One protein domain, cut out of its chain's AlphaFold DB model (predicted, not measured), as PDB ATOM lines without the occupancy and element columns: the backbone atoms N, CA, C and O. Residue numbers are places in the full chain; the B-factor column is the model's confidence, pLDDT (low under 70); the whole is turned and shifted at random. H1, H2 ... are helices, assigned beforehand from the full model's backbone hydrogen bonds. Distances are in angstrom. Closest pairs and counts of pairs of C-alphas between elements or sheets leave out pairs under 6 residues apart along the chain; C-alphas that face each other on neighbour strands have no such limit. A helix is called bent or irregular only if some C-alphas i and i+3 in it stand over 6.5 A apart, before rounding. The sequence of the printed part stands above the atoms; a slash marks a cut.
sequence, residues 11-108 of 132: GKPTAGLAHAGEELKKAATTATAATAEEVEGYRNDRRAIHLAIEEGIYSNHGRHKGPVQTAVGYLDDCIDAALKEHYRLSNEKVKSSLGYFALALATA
ATOM      1  N   GLY A  11     -46.198   0.306 -21.711       73.00
ATOM      2  CA  GLY A  11     -46.692   0.748 -20.404       73.00
ATOM      3  C   GLY A  11     -46.004   1.997 -19.849       73.00
ATOM      4  O   GLY A  11     -45.097   2.574 -20.447       73.00
ATOM      5  N   LYS A  12     -46.496   2.468 -18.699       79.56
ATOM      6  CA  LYS A  12     -45.949   3.645 -18.017       79.56
ATOM      7  C   LYS A  12     -44.896   3.178 -17.008       79.56
ATOM      8  O   LYS A  12     -45.267   2.487 -16.065       79.56
ATOM      9  N   PRO A  13     -43.605   3.507 -17.176       80.12
ATOM     10  CA  PRO A  13     -42.575   3.033 -16.259       80.12
ATOM     11  C   PRO A  13     -42.769   3.649 -14.872       80.12
ATOM     12  O   PRO A  13     -43.123   4.826 -14.746       80.12
ATOM     13  N   THR A  14     -42.475   2.872 -13.831       84.06
ATOM     14  CA  THR A  14     -42.341   3.416 -12.473       84.06
ATOM     15  C   THR A  14     -41.188   4.425 -12.408       84.06
ATOM     16  O   THR A  14     -40.284   4.416 -13.246       84.06
ATOM     17  N   ALA A  15     -41.160   5.285 -11.385       81.44
ATOM     18  CA  ALA A  15     -40.094   6.283 -11.232       81.44
ATOM     19  C   ALA A  15     -38.681   5.662 -11.181       81.44
ATOM     20  O   ALA A  15     -37.741   6.228 -11.735       81.44
ATOM     21  N   GLY A  16     -38.539   4.485 -10.557       79.19
ATOM     22  CA  GLY A  16     -37.268   3.759 -10.489       79.19
ATOM     23  C   GLY A  16     -36.813   3.235 -11.852       79.19
ATOM     24  O   GLY A  16     -35.658   3.426 -12.231       79.19
ATOM     25  N   LEU A  17     -37.732   2.646 -12.622       83.75
ATOM     26  CA  LEU A  17     -37.444   2.161 -13.970       83.75
ATOM     27  C   LEU A  17     -37.165   3.316 -14.950       83.75
ATOM     28  O   LEU A  17     -36.221   3.247 -15.737       83.75
ATOM     29  N   ALA A  18     -37.924   4.412 -14.850       85.75
ATOM     30  CA  ALA A  18     -37.688   5.629 -15.621       85.75
ATOM     31  C   ALA A  18     -36.279   6.190 -15.370       85.75
ATOM     32  O   ALA A  18     -35.540   6.465 -16.314       85.75
ATOM     33  N   HIS A  19     -35.877   6.293 -14.100       87.50
ATOM     34  CA  HIS A  19     -34.543   6.760 -13.726       87.50
ATOM     35  C   HIS A  19     -33.429   5.848 -14.265       87.50
ATOM     36  O   HIS A  19     -32.449   6.344 -14.819       87.50
ATOM     37  N   ALA A  20     -33.597   4.525 -14.162       89.44
ATOM     38  CA  ALA A  20     -32.634   3.561 -14.692       89.44
ATOM     39  C   ALA A  20     -32.466   3.680 -16.218       89.44
ATOM     40  O   ALA A  20     -31.339   3.652 -16.716       89.44
ATOM     41  N   GLY A  21     -33.568   3.861 -16.953       89.75
ATOM     42  CA  GLY A  21     -33.533   4.084 -18.401       89.75
ATOM     43  C   GLY A  21     -32.809   5.378 -18.784       89.75
ATOM     44  O   GLY A  21     -31.991   5.378 -19.706       89.75
ATOM     45  N   GLU A  22     -33.047   6.470 -18.054       92.06
ATOM     46  CA  GLU A  22     -32.379   7.756 -18.303       92.06
ATOM     47  C   GLU A  22     -30.871   7.709 -18.015       92.06
ATOM     48  O   GLU A  22     -30.072   8.182 -18.828       92.06
ATOM     49  N   GLU A  23     -30.445   7.092 -16.909       91.50
ATOM     50  CA  GLU A  23     -29.013   6.943 -16.610       91.50
ATOM     51  C   GLU A  23     -28.310   6.044 -17.636       91.50
ATOM     52  O   GLU A  23     -27.190   6.345 -18.059       91.50
ATOM     53  N   LEU A  24     -28.983   4.998 -18.123       93.38
ATOM     54  CA  LEU A  24     -28.477   4.181 -19.221       93.38
ATOM     55  C   LEU A  24     -28.347   4.988 -20.523       93.38
ATOM     56  O   LEU A  24     -27.287   4.958 -21.153       93.38
ATOM     57  N   LYS A  25     -29.374   5.752 -20.915       93.44
ATOM     58  CA  LYS A  25     -29.322   6.618 -22.107       93.44
ATOM     59  C   LYS A  25     -28.182   7.631 -22.011       93.44
ATOM     60  O   LYS A  25     -27.455   7.856 -22.981       93.44
ATOM     61  N   LYS A  26     -27.985   8.229 -20.839       93.00
ATOM     62  CA  LYS A  26     -26.892   9.169 -20.564       93.00
ATOM     63  C   LYS A  26     -25.521   8.501 -20.666       93.00
ATOM     64  O   LYS A  26     -24.621   9.064 -21.298       93.00
ATOM     65  N   ALA A  27     -25.355   7.299 -20.109       92.69
ATOM     66  CA  ALA A  27     -24.127   6.517 -20.238       92.69
ATOM     67  C   ALA A  27     -23.830   6.176 -21.707       92.69
ATOM     68  O   ALA A  27     -22.712   6.401 -22.172       92.69
ATOM     69  N   ALA A  28     -24.841   5.727 -22.456       92.62
ATOM     70  CA  ALA A  28     -24.724   5.406 -23.876       92.62
ATOM     71  C   ALA A  28     -24.377   6.646 -24.719       92.62
ATOM     72  O   ALA A  28     -23.464   6.609 -25.541       92.62
ATOM     73  N   THR A  29     -25.029   7.781 -24.452       92.44
ATOM     74  CA  THR A  29     -24.753   9.057 -25.136       92.44
ATOM     75  C   THR A  29     -23.325   9.533 -24.875       92.44
ATOM     76  O   THR A  29     -22.641   9.963 -25.800       92.44
ATOM     77  N   THR A  30     -22.845   9.395 -23.637       93.06
ATOM     78  CA  THR A  30     -21.465   9.743 -23.258       93.06
ATOM     79  C   THR A  30     -20.442   8.825 -23.929       93.06
ATOM     80  O   THR A  30     -19.388   9.286 -24.360       93.06
ATOM     81  N   ALA A  31     -20.745   7.530 -24.042       92.12
ATOM     82  CA  ALA A  31     -19.895   6.563 -24.732       92.12
ATOM     83  C   ALA A  31     -19.891   6.745 -26.259       92.12
ATOM     84  O   ALA A  31     -19.014   6.189 -26.921       92.12
ATOM     85  N   THR A  32     -20.814   7.554 -26.794       91.69
ATOM     86  CA  THR A  32     -21.136   7.745 -28.216       91.69
ATOM     87  C   THR A  32     -21.622   6.465 -28.906       91.69
ATOM     88  O   THR A  32     -21.363   5.352 -28.451       91.69
ATOM     89  N   ALA A  33     -22.373   6.629 -29.997       92.44
ATOM     90  CA  ALA A  33     -22.943   5.504 -30.735       92.44
ATOM     91  C   ALA A  33     -21.846   4.599 -31.324       92.44
ATOM     92  O   ALA A  33     -20.798   5.081 -31.770       92.44
ATOM     93  N   ALA A  34     -22.112   3.297 -31.332       93.50
ATOM     94  CA  ALA A  34     -21.278   2.299 -31.984       93.50
ATOM     95  C   ALA A  34     -21.449   2.347 -33.513       93.50
ATOM     96  O   ALA A  34     -22.536   2.648 -34.020       93.50
ATOM     97  N   THR A  35     -20.393   2.028 -34.261       94.62
ATOM     98  CA  THR A  35     -20.488   1.844 -35.716       94.62
ATOM     99  C   THR A  35     -21.247   0.560 -36.060       94.62
ATOM    100  O   THR A  35     -21.465  -0.304 -35.209       94.62
ATOM    101  N   ALA A  36     -21.664   0.414 -37.319       92.19
ATOM    102  CA  ALA A  36     -22.323  -0.808 -37.774       92.19
ATOM    103  C   ALA A  36     -21.409  -2.041 -37.633       92.19
ATOM    104  O   ALA A  36     -21.886  -3.107 -37.247       92.19
ATOM    105  N   GLU A  37     -20.102  -1.891 -37.879       94.50
ATOM    106  CA  GLU A  37     -19.134  -2.973 -37.681       94.50
ATOM    107  C   GLU A  37     -18.993  -3.351 -36.201       94.50
ATOM    108  O   GLU A  37     -18.951  -4.536 -35.878       94.50
ATOM    109  N   GLU A  38     -18.965  -2.366 -35.293       93.94
ATOM    110  CA  GLU A  38     -18.929  -2.620 -33.846       93.94
ATOM    111  C   GLU A  38     -20.180  -3.383 -33.381       93.94
ATOM    112  O   GLU A  38     -20.062  -4.356 -32.639       93.94
ATOM    113  N   VAL A  39     -21.372  -2.985 -33.845       93.94
ATOM    114  CA  VAL A  39     -22.641  -3.656 -33.505       93.94
ATOM    115  C   VAL A  39     -22.660  -5.104 -33.992       93.94
ATOM    116  O   VAL A  39     -23.099  -5.991 -33.258       93.94
ATOM    117  N   GLU A  40     -22.163  -5.371 -35.199       93.25
ATOM    118  CA  GLU A  40     -22.060  -6.740 -35.711       93.25
ATOM    119  C   GLU A  40     -21.032  -7.564 -34.916       93.25
ATOM    120  O   GLU A  40     -21.275  -8.729 -34.602       93.25
ATOM    121  N   GLY A  41     -19.925  -6.945 -34.491       94.44
ATOM    122  CA  GLY A  41     -18.987  -7.542 -33.537       94.44
ATOM    123  C   GLY A  41     -19.674  -7.945 -32.229       94.44
ATOM    124  O   GLY A  41     -19.577  -9.092 -31.802       94.44
ATOM    125  N   TYR A  42     -20.469  -7.050 -31.641       94.38
ATOM    126  CA  TYR A  42     -21.203  -7.336 -30.406       94.38
ATOM    127  C   TYR A  42     -22.258  -8.436 -30.561       94.38
ATOM    128  O   TYR A  42     -22.497  -9.175 -29.609       94.38
ATOM    129  N   ARG A  43     -22.882  -8.583 -31.736       92.62
ATOM    130  CA  ARG A  43     -23.794  -9.708 -32.010       92.62
ATOM    131  C   ARG A  43     -23.068 -11.047 -31.967       92.62
ATOM    132  O   ARG A  43     -23.591 -11.995 -31.385       92.62
ATOM    133  N   ASN A  44     -21.865 -11.109 -32.531       93.50
ATOM    134  CA  ASN A  44     -21.026 -12.306 -32.476       93.50
ATOM    135  C   ASN A  44     -20.541 -12.590 -31.044       93.50
ATOM    136  O   ASN A  44     -20.541 -13.740 -30.605       93.50
ATOM    137  N   ASP A  45     -20.239 -11.537 -30.281       94.38
ATOM    138  CA  ASP A  45     -19.777 -11.617 -28.890       94.38
ATOM    139  C   ASP A  45     -20.915 -11.610 -27.852       94.38
ATOM    140  O   ASP A  45     -20.662 -11.498 -26.648       94.38
ATOM    141  N   ARG A  46     -22.178 -11.765 -28.278       92.62
ATOM    142  CA  ARG A  46     -23.366 -11.592 -27.420       92.62
ATOM    143  C   ARG A  46     -23.264 -12.370 -26.114       92.62
ATOM    144  O   ARG A  46     -23.542 -11.831 -25.047       92.62
ATOM    145  N   ARG A  47     -22.831 -13.631 -26.186       93.94
ATOM    146  CA  ARG A  47     -22.694 -14.494 -25.006       93.94
ATOM    147  C   ARG A  47     -21.657 -13.964 -24.017       93.94
ATOM    148  O   ARG A  47     -21.886 -14.033 -22.815       93.94
ATOM    149  N   ALA A  48     -20.533 -13.446 -24.504       94.44
ATOM    150  CA  ALA A  48     -19.501 -12.874 -23.647       94.44
ATOM    151  C   ALA A  48     -19.992 -11.579 -22.981       94.44
ATOM    152  O   ALA A  48     -19.760 -11.376 -21.791       94.44
ATOM    153  N   ILE A  49     -20.726 -10.743 -23.720       94.94
ATOM    154  CA  ILE A  49     -21.342  -9.521 -23.188       94.94
ATOM    155  C   ILE A  49     -22.383  -9.857 -22.116       94.94
ATOM    156  O   ILE A  49     -22.351  -9.263 -21.039       94.94
ATOM    157  N   HIS A  50     -23.260 -10.830 -22.383       95.31
ATOM    158  CA  HIS A  50     -24.258 -11.306 -21.426       95.31
ATOM    159  C   HIS A  50     -23.589 -11.738 -20.118       95.31
ATOM    160  O   HIS A  50     -23.925 -11.207 -19.062       95.31
ATOM    161  N   LEU A  51     -22.598 -12.633 -20.195       95.25
ATOM    162  CA  LEU A  51     -21.874 -13.131 -19.021       95.25
ATOM    163  C   LEU A  51     -21.179 -12.002 -18.249       95.25
ATOM    164  O   LEU A  51     -21.230 -11.978 -17.025       95.25
ATOM    165  N   ALA A  52     -20.574 -11.035 -18.948       94.25
ATOM    166  CA  ALA A  52     -19.917  -9.903 -18.302       94.25
ATOM    167  C   ALA A  52     -20.902  -9.024 -17.506       94.25
ATOM    168  O   ALA A  52     -20.575  -8.563 -16.412       94.25
ATOM    169  N   ILE A  53     -22.108  -8.792 -18.034       94.12
ATOM    170  CA  ILE A  53     -23.146  -8.016 -17.338       94.12
ATOM    171  C   ILE A  53     -23.735  -8.829 -16.180       94.12
ATOM    172  O   ILE A  53     -23.879  -8.304 -15.075       94.12
ATOM    173  N   GLU A  54     -24.036 -10.107 -16.410       93.25
ATOM    174  CA  GLU A  54     -24.534 -11.044 -15.399       93.25
ATOM    175  C   GLU A  54     -23.583 -11.119 -14.194       93.25
ATOM    176  O   GLU A  54     -24.008 -10.963 -13.048       93.25
ATOM    177  N   GLU A  55     -22.282 -11.283 -14.435       91.88
ATOM    178  CA  GLU A  55     -21.277 -11.358 -13.377       91.88
ATOM    179  C   GLU A  55     -21.135 -10.029 -12.617       91.88
ATOM    180  O   GLU A  55     -20.970 -10.025 -11.391       91.88
ATOM    181  N   GLY A  56     -21.311  -8.897 -13.307       88.44
ATOM    182  CA  GLY A  56     -21.416  -7.578 -12.684       88.44
ATOM    183  C   GLY A  56     -22.628  -7.452 -11.753       88.44
ATOM    184  O   GLY A  56     -22.503  -6.951 -10.632       88.44
ATOM    185  N   ILE A  57     -23.793  -7.958 -12.166       87.19
ATOM    186  CA  ILE A  57     -24.999  -7.999 -11.323       87.19
ATOM    187  C   ILE A  57     -24.763  -8.895 -10.102       87.19
ATOM    188  O   ILE A  57     -25.045  -8.493  -8.970       87.19
ATOM    189  N   TYR A  58     -24.225 -10.100 -10.305       89.06
ATOM    190  CA  TYR A  58     -23.982 -11.057  -9.226       89.06
ATOM    191  C   TYR A  58     -22.990 -10.543  -8.194       89.06
ATOM    192  O   TYR A  58     -23.239 -10.707  -6.998       89.06
ATOM    193  N   SER A  59     -21.913  -9.897  -8.636       83.94
ATOM    194  CA  SER A  59     -20.891  -9.349  -7.743       83.94
ATOM    195  C   SER A  59     -21.456  -8.259  -6.828       83.94
ATOM    196  O   SER A  59     -21.090  -8.190  -5.659       83.94
ATOM    197  N   ASN A  60     -22.395  -7.450  -7.328       82.31
ATOM    198  CA  ASN A  60     -22.973  -6.334  -6.577       82.31
ATOM    199  C   ASN A  60     -24.200  -6.719  -5.736       82.31
ATOM    200  O   ASN A  60     -24.445  -6.121  -4.687       82.31
ATOM    201  N   HIS A  61     -24.992  -7.704  -6.176       79.81
ATOM    202  CA  HIS A  61     -26.301  -7.991  -5.573       79.81
ATOM    203  C   HIS A  61     -26.461  -9.416  -5.037       79.81
ATOM    204  O   HIS A  61     -27.365  -9.653  -4.229       79.81
ATOM    205  N   GLY A  62     -25.571 -10.340  -5.395       77.00
ATOM    206  CA  GLY A  62     -25.605 -11.747  -5.000       77.00
ATOM    207  C   GLY A  62     -26.448 -12.620  -5.934       77.00
ATOM    208  O   GLY A  62     -27.539 -12.247  -6.357       77.00
ATOM    209  N   ARG A  63     -25.950 -13.829  -6.220       78.62
ATOM    210  CA  ARG A  63     -26.449 -14.726  -7.280       78.62
ATOM    211  C   ARG A  63     -27.815 -15.374  -7.027       78.62
ATOM    212  O   ARG A  63     -28.552 -15.650  -7.964       78.62
ATOM    213  N   HIS A  64     -28.151 -15.657  -5.771       72.25
ATOM    214  CA  HIS A  64     -29.300 -16.508  -5.422       72.25
ATOM    215  C   HIS A  64     -30.560 -15.728  -5.027       72.25
ATOM    216  O   HIS A  64     -31.430 -16.257  -4.340       72.25
ATOM    217  N   LYS A  65     -30.661 -14.457  -5.426       74.94
ATOM    218  CA  LYS A  65     -31.845 -13.636  -5.152       74.94
ATOM    219  C   LYS A  65     -32.826 -13.750  -6.318       74.94
ATOM    220  O   LYS A  65     -32.427 -13.550  -7.459       74.94
ATOM    221  N   GLY A  66     -34.102 -14.011  -6.028       75.19
ATOM    222  CA  GLY A  66     -35.155 -14.134  -7.050       75.19
ATOM    223  C   GLY A  66     -35.155 -12.991  -8.079       75.19
ATOM    224  O   GLY A  66     -35.037 -13.269  -9.267       75.19
ATOM    225  N   PRO A  67     -35.138 -11.710  -7.660       74.56
ATOM    226  CA  PRO A  67     -35.093 -10.586  -8.600       74.56
ATOM    227  C   PRO A  67     -33.833 -10.533  -9.471       74.56
ATOM    228  O   PRO A  67     -33.885 -10.051 -10.597       74.56
ATOM    229  N   VAL A  68     -32.703 -11.035  -8.968       80.75
ATOM    230  CA  VAL A  68     -31.448 -11.106  -9.725       80.75
ATOM    231  C   VAL A  68     -31.553 -12.166 -10.823       80.75
ATOM    232  O   VAL A  68     -31.151 -11.909 -11.951       80.75
ATOM    233  N   GLN A  69     -32.158 -13.319 -10.533       82.81
ATOM    234  CA  GLN A  69     -32.410 -14.355 -11.539       82.81
ATOM    235  C   GLN A  69     -33.404 -13.879 -12.609       82.81
ATOM    236  O   GLN A  69     -33.180 -14.105 -13.796       82.81
ATOM    237  N   THR A  70     -34.454 -13.161 -12.204       82.12
ATOM    238  CA  THR A  70     -35.406 -12.540 -13.136       82.12
ATOM    239  C   THR A  70     -34.727 -11.484 -14.015       82.12
ATOM    240  O   THR A  70     -34.950 -11.461 -15.220       82.12
ATOM    241  N   ALA A  71     -33.854 -10.646 -13.446       83.19
ATOM    242  CA  ALA A  71     -33.103  -9.643 -14.201       83.19
ATOM    243  C   ALA A  71     -32.185 -10.268 -15.257       83.19
ATOM    244  O   ALA A  71     -32.132  -9.775 -16.381       83.19
ATOM    245  N   VAL A  72     -31.512 -11.375 -14.927       87.06
ATOM    246  CA  VAL A  72     -30.706 -12.142 -15.891       87.06
ATOM    247  C   VAL A  72     -31.570 -12.657 -17.044       87.06
ATOM    248  O   VAL A  72     -31.151 -12.587 -18.195       87.06
ATOM    249  N   GLY A  73     -32.812 -13.068 -16.766       84.81
ATOM    250  CA  GLY A  73     -33.785 -13.438 -17.799       84.81
ATOM    251  C   GLY A  73     -34.108 -12.312 -18.791       84.81
ATOM    252  O   GLY A  73     -34.349 -12.597 -19.959       84.81
ATOM    253  N   TYR A  74     -34.052 -11.046 -18.366       85.56
ATOM    254  CA  TYR A  74     -34.280  -9.883 -19.234       85.56
ATOM    255  C   TYR A  74     -33.025  -9.390 -19.970       85.56
ATOM    256  O   TYR A  74     -33.134  -8.508 -20.826       85.56
ATOM    257  N   LEU A  75     -31.830  -9.906 -19.656       91.25
ATOM    258  CA  LEU A  75     -30.582  -9.381 -20.220       91.25
ATOM    259  C   LEU A  75     -30.505  -9.549 -21.731       91.25
ATOM    260  O   LEU A  75     -30.036  -8.638 -22.407       91.25
ATOM    261  N   ASP A  76     -30.972 -10.674 -22.266       91.50
ATOM    262  CA  ASP A  76     -30.938 -10.904 -23.707       91.50
ATOM    263  C   ASP A  76     -31.807  -9.889 -24.464       91.50
ATOM    264  O   ASP A  76     -31.328  -9.289 -25.429       91.50
ATOM    265  N   ASP A  77     -33.016  -9.606 -23.976       89.81
ATOM    266  CA  ASP A  77     -33.892  -8.582 -24.557       89.81
ATOM    267  C   ASP A  77     -33.286  -7.175 -24.422       89.81
ATOM    268  O   ASP A  77     -33.328  -6.371 -25.358       89.81
ATOM    269  N   CYS A  78     -32.659  -6.880 -23.278       92.00
ATOM    270  CA  CYS A  78     -31.955  -5.616 -23.050       92.00
ATOM    271  C   CYS A  78     -30.771  -5.434 -24.003       92.00
ATOM    272  O   CYS A  78     -30.573  -4.339 -24.532       92.00
ATOM    273  N   ILE A  79     -29.990  -6.489 -24.238       94.56
ATOM    274  CA  ILE A  79     -28.870  -6.476 -25.182       94.56
ATOM    275  C   ILE A  79     -29.397  -6.282 -26.604       94.56
ATOM    276  O   ILE A  79     -28.848  -5.464 -27.338       94.56
ATOM    277  N   ASP A  80     -30.484  -6.950 -26.992       93.38
ATOM    278  CA  ASP A  80     -31.089  -6.758 -28.313       93.38
ATOM    279  C   ASP A  80     -31.581  -5.328 -28.538       93.38
ATOM    280  O   ASP A  80     -31.328  -4.750 -29.598       93.38
ATOM    281  N   ALA A  81     -32.253  -4.737 -27.548       92.44
ATOM    282  CA  ALA A  81     -32.672  -3.340 -27.604       92.44
ATOM    283  C   ALA A  81     -31.456  -2.400 -27.700       92.44
ATOM    284  O   ALA A  81     -31.416  -1.523 -28.560       92.44
ATOM    285  N   ALA A  82     -30.418  -2.637 -26.892       92.88
ATOM    286  CA  ALA A  82     -29.181  -1.861 -26.921       92.88
ATOM    287  C   ALA A  82     -28.455  -1.954 -28.277       92.88
ATOM    288  O   ALA A  82     -27.936  -0.954 -28.769       92.88
ATOM    289  N   LEU A  83     -28.439  -3.130 -28.913       93.44
ATOM    290  CA  LEU A  83     -27.849  -3.326 -30.241       93.44
ATOM    291  C   LEU A  83     -28.646  -2.613 -31.338       93.44
ATOM    292  O   LEU A  83     -28.040  -2.013 -32.223       93.44
ATOM    293  N   LYS A  84     -29.986  -2.648 -31.282       92.44
ATOM    294  CA  LYS A  84     -30.855  -1.897 -32.208       92.44
ATOM    295  C   LYS A  84     -30.639  -0.391 -32.090       92.44
ATOM    296  O   LYS A  84     -30.626   0.297 -33.103       92.44
ATOM    297  N   GLU A  85     -30.396   0.093 -30.876       93.00
ATOM    298  CA  GLU A  85     -30.065   1.492 -30.603       93.00
ATOM    299  C   GLU A  85     -28.578   1.824 -30.789       93.00
ATOM    300  O   GLU A  85     -28.170   2.941 -30.502       93.00
ATOM    301  N   HIS A  86     -27.742   0.903 -31.282       94.25
ATOM    302  CA  HIS A  86     -26.306   1.135 -31.494       94.25
ATOM    303  C   HIS A  86     -25.548   1.577 -30.226       94.25
ATOM    304  O   HIS A  86     -24.616   2.388 -30.280       94.25
ATOM    305  N   TYR A  87     -25.923   1.057 -29.060       94.81
ATOM    306  CA  TYR A  87     -25.195   1.311 -27.820       94.81
ATOM    307  C   TYR A  87     -23.796   0.685 -27.880       94.81
ATOM    308  O   TYR A  87     -23.616  -0.454 -28.314       94.81
ATOM    309  N   ARG A  88     -22.786   1.411 -27.389       95.00
ATOM    310  CA  ARG A  88     -21.402   0.924 -27.343       95.00
ATOM    311  C   ARG A  88     -21.182  -0.038 -26.170       95.00
ATOM    312  O   ARG A  88     -20.780   0.371 -25.082       95.00
ATOM    313  N   LEU A  89     -21.417  -1.331 -26.405       94.31
ATOM    314  CA  LEU A  89     -21.309  -2.403 -25.400       94.31
ATOM    315  C   LEU A  89     -19.863  -2.784 -25.031       94.31
ATOM    316  O   LEU A  89     -19.651  -3.509 -24.061       94.31
ATOM    317  N   SER A  90     -18.856  -2.249 -25.729       93.88
ATOM    318  CA  SER A  90     -17.458  -2.311 -25.273       93.88
ATOM    319  C   SER A  90     -17.185  -1.417 -24.054       93.88
ATOM    320  O   SER A  90     -16.164  -1.577 -23.389       93.88
ATOM    321  N   ASN A  91     -18.083  -0.477 -23.734       95.38
ATOM    322  CA  ASN A  91     -17.927   0.430 -22.604       95.38
ATOM    323  C   ASN A  91     -18.481  -0.185 -21.305       95.38
ATOM    324  O   ASN A  91     -19.673  -0.477 -21.200       95.38
ATOM    325  N   GLU A  92     -17.635  -0.310 -20.278       93.44
ATOM    326  CA  GLU A  92     -18.025  -0.883 -18.978       93.44
ATOM    327  C   GLU A  92     -19.156  -0.121 -18.276       93.44
ATOM    328  O   GLU A  92     -20.005  -0.737 -17.635       93.44
ATOM    329  N   LYS A  93     -19.224   1.211 -18.417       93.81
ATOM    330  CA  LYS A  93     -20.325   1.990 -17.829       93.81
ATOM    331  C   LYS A  93     -21.648   1.676 -18.513       93.81
ATOM    332  O   LYS A  93     -22.648   1.540 -17.824       93.81
ATOM    333  N   VAL A  94     -21.649   1.514 -19.838       94.19
ATOM    334  CA  VAL A  94     -22.856   1.127 -20.586       94.19
ATOM    335  C   VAL A  94     -23.316  -0.264 -20.157       94.19
ATOM    336  O   VAL A  94     -24.489  -0.434 -19.846       94.19
ATOM    337  N   LYS A  95     -22.398  -1.234 -20.047       94.75
ATOM    338  CA  LYS A  95     -22.704  -2.589 -19.553       94.75
ATOM    339  C   LYS A  95     -23.265  -2.584 -18.129       94.75
ATOM    340  O   LYS A  95     -24.286  -3.213 -17.870       94.75
ATOM    341  N   SER A  96     -22.639  -1.835 -17.221       92.25
ATOM    342  CA  SER A  96     -23.098  -1.707 -15.832       92.25
ATOM    343  C   SER A  96     -24.485  -1.054 -15.740       92.25
ATOM    344  O   SER A  96     -25.383  -1.594 -15.093       92.25
ATOM    345  N   SER A  97     -24.711   0.051 -16.460       92.62
ATOM    346  CA  SER A  97     -26.024   0.705 -16.531       92.62
ATOM    347  C   SER A  97     -27.091  -0.186 -17.172       92.62
ATOM    348  O   SER A  97     -28.245  -0.133 -16.756       92.62
ATOM    349  N   LEU A  98     -26.725  -1.032 -18.143       93.38
ATOM    350  CA  LEU A  98     -27.642  -1.996 -18.757       93.38
ATOM    351  C   LEU A  98     -28.049  -3.087 -17.756       93.38
ATOM    352  O   LEU A  98     -29.222  -3.444 -17.678       93.38
ATOM    353  N   GLY A  99     -27.112  -3.554 -16.926       91.69
ATOM    354  CA  GLY A  99     -27.416  -4.476 -15.832       91.69
ATOM    355  C   GLY A  99     -28.332  -3.860 -14.768       91.69
ATOM    356  O   GLY A  99     -29.276  -4.504 -14.312       91.69
ATOM    357  N   TYR A 100     -28.114  -2.588 -14.418       90.50
ATOM    358  CA  TYR A 100     -29.006  -1.852 -13.516       90.50
ATOM    359  C   TYR A 100     -30.413  -1.678 -14.104       90.50
ATOM    360  O   TYR A 100     -31.407  -1.844 -13.398       90.50
ATOM    361  N   PHE A 101     -30.510  -1.409 -15.406       91.69
ATOM    362  CA  PHE A 101     -31.782  -1.335 -16.117       91.69
ATOM    363  C   PHE A 101     -32.544  -2.668 -16.090       91.69
ATOM    364  O   PHE A 101     -33.724  -2.684 -15.743       91.69
ATOM    365  N   ALA A 102     -31.872  -3.795 -16.347       89.81
ATOM    366  CA  ALA A 102     -32.480  -5.126 -16.257       89.81
ATOM    367  C   ALA A 102     -32.971  -5.458 -14.833       89.81
ATOM    368  O   ALA A 102     -34.046  -6.032 -14.651       89.81
ATOM    369  N   LEU A 103     -32.227  -5.040 -13.803       86.69
ATOM    370  CA  LEU A 103     -32.671  -5.147 -12.410       86.69
ATOM    371  C   LEU A 103     -33.904  -4.285 -12.132       86.69
ATOM    372  O   LEU A 103     -34.822  -4.738 -11.446       86.69
ATOM    373  N   ALA A 104     -33.953  -3.062 -12.658       85.75
ATOM    374  CA  ALA A 104     -35.103  -2.177 -12.507       85.75
ATOM    375  C   ALA A 104     -36.349  -2.732 -13.217       85.75
ATOM    376  O   ALA A 104     -37.440  -2.663 -12.654       85.75
ATOM    377  N   LEU A 105     -36.191  -3.358 -14.390       83.94
ATOM    378  CA  LEU A 105     -37.270  -4.095 -15.060       83.94
ATOM    379  C   LEU A 105     -37.801  -5.231 -14.176       83.94
ATOM    380  O   LEU A 105     -39.008  -5.371 -14.013       83.94
ATOM    381  N   ALA A 106     -36.907  -6.000 -13.550       83.56
ATOM    382  CA  ALA A 106     -37.281  -7.131 -12.704       83.56
ATOM    383  C   ALA A 106     -37.895  -6.754 -11.343       83.56
ATOM    384  O   ALA A 106     -38.594  -7.571 -10.743       83.56
ATOM    385  N   THR A 107     -37.598  -5.560 -10.821       78.19
ATOM    386  CA  THR A 107     -37.974  -5.149  -9.454       78.19
ATOM    387  C   THR A 107     -39.036  -4.063  -9.405       78.19
ATOM    388  O   THR A 107     -39.931  -4.138  -8.568       78.19
ATOM    389  N   ALA A 108     -38.924  -3.047 -10.259       75.69
ATOM    390  CA  ALA A 108     -39.793  -1.880 -10.248       75.69
ATOM    391  C   ALA A 108     -40.856  -1.958 -11.350       75.69
ATOM    392  O   ALA A 108     -42.006  -1.617 -11.097       75.69
TER     393      ALA A 108
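AT A GLANCE: This is residues 11 to 108 of the 132 residues of an uncharacterized protein of Luteibacter sp. 22Crub2.1 (UniProt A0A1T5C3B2). The longest helix, H4, is bent, and its first arm folds back beside H3; this helical hairpin packs crosswise on one side of H5, which lies in the core. H1 covers the opposite side of H5, running nearly alongside it, and short H2 sits at one end of the domain, on the way from H1 to H3. The printed part has 98 residues with five named helices, in the order H1, H2, H3, H4, H5, and no named strand; the class is all helix. It is compact, with a radius of gyration of the C-alphas of 12.7 A, and spans 36 by 27 by 21 A.

IN THESE COORDINATES: Start with H4, residues 66 to 84, assigned as one helix by its hydrogen bonds but bent: C-alphas 73 and 76 are 7.0 A apart. Its arms are H4a, residues 66 to 73, and H4b, residues 76 to 84, at a steep tilt of 43 degrees. H5, residues 92 to 107, measures 22.5 A and ends with C-alpha 107 at (-37.974, -5.149, -9.454). H3, residues 46 to 61, measures 22.3 A. Find C-alpha 15 at (-40.094, 6.283, -11.232); from there H1, residues 15 to 31, runs 24.3 A. H2 is residues 36 to 44.

HOW THE PARTS SIT: Begin at H4a, which touches H5 at a steep tilt of 57 degrees, the C-alphas of Ala 71 and Leu 103 being closest at 4.9 A. H3 and H4a form a hairpin, at a shallow tilt of 15 degrees, opposite ways; look at Glu 54 and Val 72, their closest C-alphas, 6.3 A apart. H4b and H5 only just touch, with 3 pairs of C-alphas within 8 A, the closest those of Cys 78 and Ala 102 at 6.8 A. H2 and H4b also only just touch, with 3 such pairs, the closest those of Val 39 and Leu 83 at 6.2 A. With its residues 95 to 100 alone, H5 touches H3 at a steep tilt of 68 degrees, only just short of about perpendicular; the C-alphas of Ile 53 and Gly 99 are closest, at 5.7 A. H1 touches H5 at a shallow tilt of 15 degrees, opposite ways, closest at the C-alphas of Leu 24 and Ser 97, 5.0 A. H1 and H3 are apart. In H1, H2, H3, H4a, H4b and H5 every O i to N i+4 pair is within hydrogen-bond range.

THE WHOLE: The two C-alphas farthest apart are those of Ala 36 and His 64, at 36.6 A. The printed part has no cut. The link from H4 to H5 is short, the other links are tight, and none is long. The mean pLDDT of the printed part is 89.1, and no printed residue is under 70.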